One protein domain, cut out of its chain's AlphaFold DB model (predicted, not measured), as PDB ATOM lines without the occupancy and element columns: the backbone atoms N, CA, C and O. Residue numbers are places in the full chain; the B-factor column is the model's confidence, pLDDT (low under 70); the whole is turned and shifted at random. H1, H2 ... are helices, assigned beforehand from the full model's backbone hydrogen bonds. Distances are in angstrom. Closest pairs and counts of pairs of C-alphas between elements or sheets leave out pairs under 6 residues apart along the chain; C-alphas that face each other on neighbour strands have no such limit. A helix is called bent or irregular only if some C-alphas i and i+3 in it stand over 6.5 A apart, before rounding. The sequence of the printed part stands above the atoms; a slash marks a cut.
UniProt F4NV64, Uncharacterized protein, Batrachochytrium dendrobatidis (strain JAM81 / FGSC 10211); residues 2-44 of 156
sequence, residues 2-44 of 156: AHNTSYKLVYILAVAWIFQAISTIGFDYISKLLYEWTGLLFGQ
ATOM      1  N   ALA A   2     113.588 128.780 101.938       50.84
ATOM      2  CA  ALA A   2     112.455 129.477 101.301       50.84
ATOM      3  C   ALA A   2     112.455 129.467  99.754       50.84
ATOM      4  O   ALA A   2     111.420 129.656  99.135       50.84
ATOM      5  N   HIS A   3     113.593 129.208  99.099       50.59
ATOM      6  CA  HIS A   3     113.657 129.212  97.629       50.59
ATOM      7  C   HIS A   3     112.921 128.013  96.996       50.59
ATOM      8  O   HIS A   3     112.459 128.092  95.860       50.59
ATOM      9  N   ASN A   4     112.770 126.905  97.740       62.03
ATOM     10  CA  ASN A   4     112.077 125.714  97.251       62.03
ATOM     11  C   ASN A   4     110.546 125.831  97.282       62.03
ATOM     12  O   ASN A   4     109.858 125.121  96.557       62.03
ATOM     13  N   THR A   5     109.994 126.697  98.132       65.94
ATOM     14  CA  THR A   5     108.542 126.848  98.285       65.94
ATOM     15  C   THR A   5     107.951 127.774  97.223       65.94
ATOM     16  O   THR A   5     106.837 127.535  96.764       65.94
ATOM     17  N   SER A   6     108.712 128.765  96.746       69.06
ATOM     18  CA  SER A   6     108.247 129.712  95.724       69.06
ATOM     19  C   SER A   6     107.933 129.048  94.377       69.06
ATOM     20  O   SER A   6     106.856 129.278  93.833       69.06
ATOM     21  N   TYR A   7     108.805 128.179  93.845       78.00
ATOM     22  CA  TYR A   7     108.513 127.507  92.567       78.00
ATOM     23  C   TYR A   7     107.380 126.483  92.681       78.00
ATOM     24  O   TYR A   7     106.652 126.273  91.714       78.00
ATOM     25  N   LYS A   8     107.205 125.859  93.857       75.56
ATOM     26  CA  LYS A   8     106.101 124.924  94.113       75.56
ATOM     27  C   LYS A   8     104.757 125.642  94.013       75.56
ATOM     28  O   LYS A   8     103.865 125.157  93.328       75.56
ATOM     29  N   LEU A   9     104.638 126.821  94.627       75.44
ATOM     30  CA  LEU A   9     103.426 127.644  94.556       75.44
ATOM     31  C   LEU A   9     103.109 128.078  93.122       75.44
ATOM     32  O   LEU A   9     101.966 127.958  92.688       75.44
ATOM     33  N   VAL A  10     104.119 128.525  92.370       81.25
ATOM     34  CA  VAL A  10     103.948 128.905  90.957       81.25
ATOM     35  C   VAL A  10     103.498 127.707  90.116       81.25
ATOM     36  O   VAL A  10     102.586 127.845  89.306       81.25
ATOM     37  N   TYR A  11     104.076 126.524  90.337       82.06
ATOM     38  CA  TYR A  11     103.692 125.298  89.635       82.06
ATOM     39  C   TYR A  11     102.242 124.889  89.928       82.06
ATOM     40  O   TYR A  11     101.477 124.626  89.003       82.06
ATOM     41  N   ILE A  12     101.833 124.886  91.200       77.62
ATOM     42  CA  ILE A  12     100.458 124.552  91.601       77.62
ATOM     43  C   ILE A  12      99.463 125.561  91.024       77.62
ATOM     44  O   ILE A  12      98.423 125.155  90.515       77.62
ATOM     45  N   LEU A  13      99.775 126.861  91.075       79.81
ATOM     46  CA  LEU A  13      98.926 127.900  90.492       79.81
ATOM     47  C   LEU A  13      98.803 127.734  88.980       79.81
ATOM     48  O   LEU A  13      97.695 127.818  88.467       79.81
ATOM     49  N   ALA A  14      99.898 127.436  88.277       83.31
ATOM     50  CA  ALA A  14      99.863 127.165  86.843       83.31
ATOM     51  C   ALA A  14      98.985 125.946  86.520       83.31
ATOM     52  O   ALA A  14      98.132 126.015  85.639       83.31
ATOM     53  N   VAL A  15      99.129 124.851  87.275       81.69
ATOM     54  CA  VAL A  15      98.301 123.643  87.130       81.69
ATOM     55  C   VAL A  15      96.827 123.932  87.436       81.69
ATOM     56  O   VAL A  15      95.952 123.526  86.674       81.69
ATOM     57  N   ALA A  16      96.529 124.677  88.502       81.44
ATOM     58  CA  ALA A  16      95.168 125.087  88.847       81.44
ATOM     59  C   ALA A  16      94.548 125.972  87.758       81.44
ATOM     60  O   ALA A  16      93.375 125.819  87.423       81.44
ATOM     61  N   TRP A  17      95.344 126.857  87.161       84.56
ATOM     62  CA  TRP A  17      94.911 127.709  86.059       84.56
ATOM     63  C   TRP A  17      94.610 126.895  84.798       84.56
ATOM     64  O   TRP A  17      93.601 127.137  84.142       84.56
ATOM     65  N   ILE A  18      95.418 125.872  84.499       82.25
ATOM     66  CA  ILE A  18      95.159 124.919  83.409       82.25
ATOM     67  C   ILE A  18      93.858 124.149  83.663       82.25
ATOM     68  O   ILE A  18      93.024 124.050  82.765       82.25
ATOM     69  N   PHE A  19      93.636 123.649  84.882       81.62
ATOM     70  CA  PHE A  19      92.375 122.994  85.239       81.62
ATOM     71  C   PHE A  19      91.175 123.936  85.074       81.62
ATOM     72  O   PHE A  19      90.152 123.536  84.518       81.62
ATOM     73  N   GLN A  20      91.306 125.197  85.493       80.31
ATOM     74  CA  GLN A  20      90.260 126.205  85.333       80.31
ATOM     75  C   GLN A  20      90.005 126.554  83.860       80.31
ATOM     76  O   GLN A  20      88.856 126.749  83.469       80.31
ATOM     77  N   ALA A  21      91.048 126.596  83.029       81.00
ATOM     78  CA  ALA A  21      90.927 126.797  81.587       81.00
ATOM     79  C   ALA A  21      90.192 125.622  80.916       81.00
ATOM     80  O   ALA A  21      89.298 125.821  80.096       81.00
ATOM     81  N   ILE A  22      90.507 124.385  81.311       77.12
ATOM     82  CA  ILE A  22      89.825 123.183  80.812       77.12
ATOM     83  C   ILE A  22      88.351 123.174  81.240       77.12
ATOM     84  O   ILE A  22      87.482 122.837  80.435       77.12
ATOM     85  N   SER A  23      88.044 123.584  82.475       74.75
ATOM     86  CA  SER A  23      86.658 123.646  82.953       74.75
ATOM     87  C   SER A  23      85.836 124.724  82.235       74.75
ATOM     88  O   SER A  23      84.650 124.509  81.982       74.75
ATOM     89  N   THR A  24      86.458 125.840  81.828       73.56
ATOM     90  CA  THR A  24      85.788 126.912  81.067       73.56
ATOM     91  C   THR A  24      85.504 126.540  79.616       73.56
ATOM     92  O   THR A  24      84.489 126.973  79.077       73.56
ATOM     93  N   ILE A  25      86.348 125.712  78.993       75.56
ATOM     94  CA  ILE A  25      86.124 125.203  77.627       75.56
ATOM     95  C   ILE A  25      84.853 124.332  77.556       75.56
ATOM     96  O   ILE A  25      84.230 124.232  76.500       75.56
ATOM     97  N   GLY A  26      84.414 123.779  78.692       71.75
ATOM     98  CA  GLY A  26      83.162 123.046  78.820       71.75
ATOM     99  C   GLY A  26      83.252 121.645  78.214       71.75
ATOM    100  O   GLY A  26      83.538 121.453  77.032       71.75
ATOM    101  N   PHE A  27      82.942 120.631  79.022       67.94
ATOM    102  CA  PHE A  27      82.988 119.221  78.605       67.94
ATOM    103  C   PHE A  27      82.095 118.917  77.389       67.94
ATOM    104  O   PHE A  27      82.365 117.985  76.636       67.94
ATOM    105  N   ASP A  28      81.081 119.754  77.160       67.75
ATOM    106  CA  ASP A  28      80.149 119.665  76.040       67.75
ATOM    107  C   ASP A  28      80.777 120.033  74.681       67.75
ATOM    108  O   ASP A  28      80.321 119.575  73.633       67.75
ATOM    109  N   TYR A  29      81.843 120.843  74.665       73.25
ATOM    110  CA  TYR A  29      82.600 121.137  73.443       73.25
ATOM    111  C   TYR A  29      83.527 119.970  73.076       73.25
ATOM    112  O   TYR A  29      83.590 119.543  71.922       73.25
ATOM    113  N   ILE A  30      84.190 119.397  74.083       72.31
ATOM    114  CA  ILE A  30      85.133 118.285  73.918       72.31
ATOM    115  C   ILE A  30      84.398 117.015  73.473       72.31
ATOM    116  O   ILE A  30      84.867 116.303  72.583       72.31
ATOM    117  N   SER A  31      83.219 116.741  74.031       70.88
ATOM    118  CA  SER A  31      82.413 115.585  73.632       70.88
ATOM    119  C   SER A  31      81.861 115.705  72.209       70.88
ATOM    120  O   SER A  31      81.780 114.697  71.504       70.88
ATOM    121  N   LYS A  32      81.544 116.920  71.734       73.00
ATOM    122  CA  LYS A  32      81.160 117.172  70.331       73.00
ATOM    123  C   LYS A  32      82.315 116.898  69.370       73.00
ATOM    124  O   LYS A  32      82.116 116.163  68.406       73.00
ATOM    125  N   LEU A  33      83.515 117.394  69.677       76.50
ATOM    126  CA  LEU A  33      84.733 117.113  68.904       76.50
ATOM    127  C   LEU A  33      85.052 115.613  68.858       76.50
ATOM    128  O   LEU A  33      85.302 115.059  67.787       76.50
ATOM    129  N   LEU A  34      84.979 114.929  70.001       70.56
ATOM    130  CA  LEU A  34      85.185 113.480  70.069       70.56
ATOM    131  C   LEU A  34      84.128 112.709  69.280       70.56
ATOM    132  O   LEU A  34      84.452 111.706  68.647       70.56
ATOM    133  N   TYR A  35      82.875 113.163  69.270       70.19
ATOM    134  CA  TYR A  35      81.831 112.541  68.459       70.19
ATOM    135  C   TYR A  35      82.120 112.647  66.957       70.19
ATOM    136  O   TYR A  35      81.899 111.698  66.207       70.19
ATOM    137  N   GLU A  36      82.634 113.786  66.503       72.75
ATOM    138  CA  GLU A  36      82.998 113.983  65.097       72.75
ATOM    139  C   GLU A  36      84.205 113.125  64.701       72.75
ATOM    140  O   GLU A  36      84.174 112.448  63.673       72.75
ATOM    141  N   TRP A  37      85.222 113.062  65.562       68.06
ATOM    142  CA  TRP A  37      86.390 112.199  65.370       68.06
ATOM    143  C   TRP A  37      86.030 110.712  65.369       68.06
ATOM    144  O   TRP A  37      86.474 109.957  64.505       68.06
ATOM    145  N   THR A  38      85.185 110.277  66.303       66.81
ATOM    146  CA  THR A  38      84.708 108.887  66.349       66.81
ATOM    147  C   THR A  38      83.806 108.563  65.163       66.81
ATOM    148  O   THR A  38      83.913 107.474  64.610       66.81
ATOM    149  N   GLY A  39      82.980 109.502  64.695       65.50
ATOM    150  CA  GLY A  39      82.176 109.344  63.481       65.50
ATOM    151  C   GLY A  39      83.012 109.178  62.206       65.50
ATOM    152  O   GLY A  39      82.611 108.424  61.316       65.50
ATOM    153  N   LEU A  40      84.175 109.834  62.135       63.41
ATOM    154  CA  LEU A  40      85.141 109.694  61.041       63.41
ATOM    155  C   LEU A  40      85.903 108.363  61.096       63.41
ATOM    156  O   LEU A  40      86.093 107.732  60.061       63.41
ATOM    157  N   LEU A  41      86.302 107.917  62.290       58.94
ATOM    158  CA  LEU A  41      87.072 106.682  62.475       58.94
ATOM    159  C   LEU A  41      86.212 105.413  62.404       58.94
ATOM    160  O   LEU A  41      86.640 104.412  61.837       58.94
ATOM    161  N   PHE A  42      84.998 105.445  62.958       59.25
ATOM    162  CA  PHE A  42      84.113 104.276  63.051       59.25
ATOM    163  C   PHE A  42      83.051 104.202  61.955       59.25
ATOM    164  O   PHE A  42      82.240 103.283  61.976       59.25
ATOM    165  N   GLY A  43      83.060 105.133  60.995       55.47
ATOM    166  CA  GLY A  43      82.264 105.073  59.771       55.47
ATOM    167  C   GLY A  43      80.777 104.797  60.008       55.47
ATOM    168  O   GLY A  43      80.333 103.653  59.999       55.47
ATOM    169  N   GLN A  44      79.949 105.843  60.091       58.34
ATOM    170  CA  GLN A  44      78.477 105.722  60.132       58.34
ATOM    171  C   GLN A  44      77.835 105.173  58.829       58.34
ATOM    172  O   GLN A  44      76.690 105.495  58.496       58.34
TER     173      GLN A  44
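Overview. This is residues 2 to 44 of the 156 residues of an uncharacterized protein of Batrachochytrium dendrobatidis (strain JAM81 / FGSC 10211) (UniProt F4NV64). Two helices, the long H1 and the shorter H2, follow each other end to end and meet at a corner near Gly 26, making a wide, open V with nothing packed between its arms. The printed part has 43 residues, with two named helices in the order H1, H2 and no named strand, and its class is all helix. It is extended, with a radius of gyration of the C-alphas of 17.6 A, and its C-alphas span 58 by 18 by 6 A along their three main axes.

Along the chain. Begin with the longest helix, H1, residues 3 to 25: find C-alpha 3 at (113.657, 129.212, 97.629), and from there the helix runs 34.3 A to C-alpha 25 at (86.124, 125.203, 77.627). H1 is neither bent nor irregular, but only just: C-alphas 4 and 7 are 6.2 A apart. After Gly 26 comes H2, residues 27 to 41, which runs 20.8 A and ends with C-alpha 41 at (87.072, 106.682, 62.475).

Arrangement. Look at Gly 26, the one residue of the tight link from H1 to H2. The two helices meet only through their link. Residues 2 to 21, of which 3 to 21 belong to H1, stand free, as do residues 31 to 44, of which 31 to 41 belong to H2. In H2 every pair of O i and N i+4 is within hydrogen-bond range, and in H1 17 of 19 are.

Size, cuts and confidence. The two C-alphas farthest apart are those of Ala 2 and Gln 44, at 58.4 A. The printed part has no cut and no long link. Look in the B-factor column for the pLDDT: its mean over the printed part is 71.8, and it is under 70 in residues 2 to 6, 27 to 28 and 37 to 44.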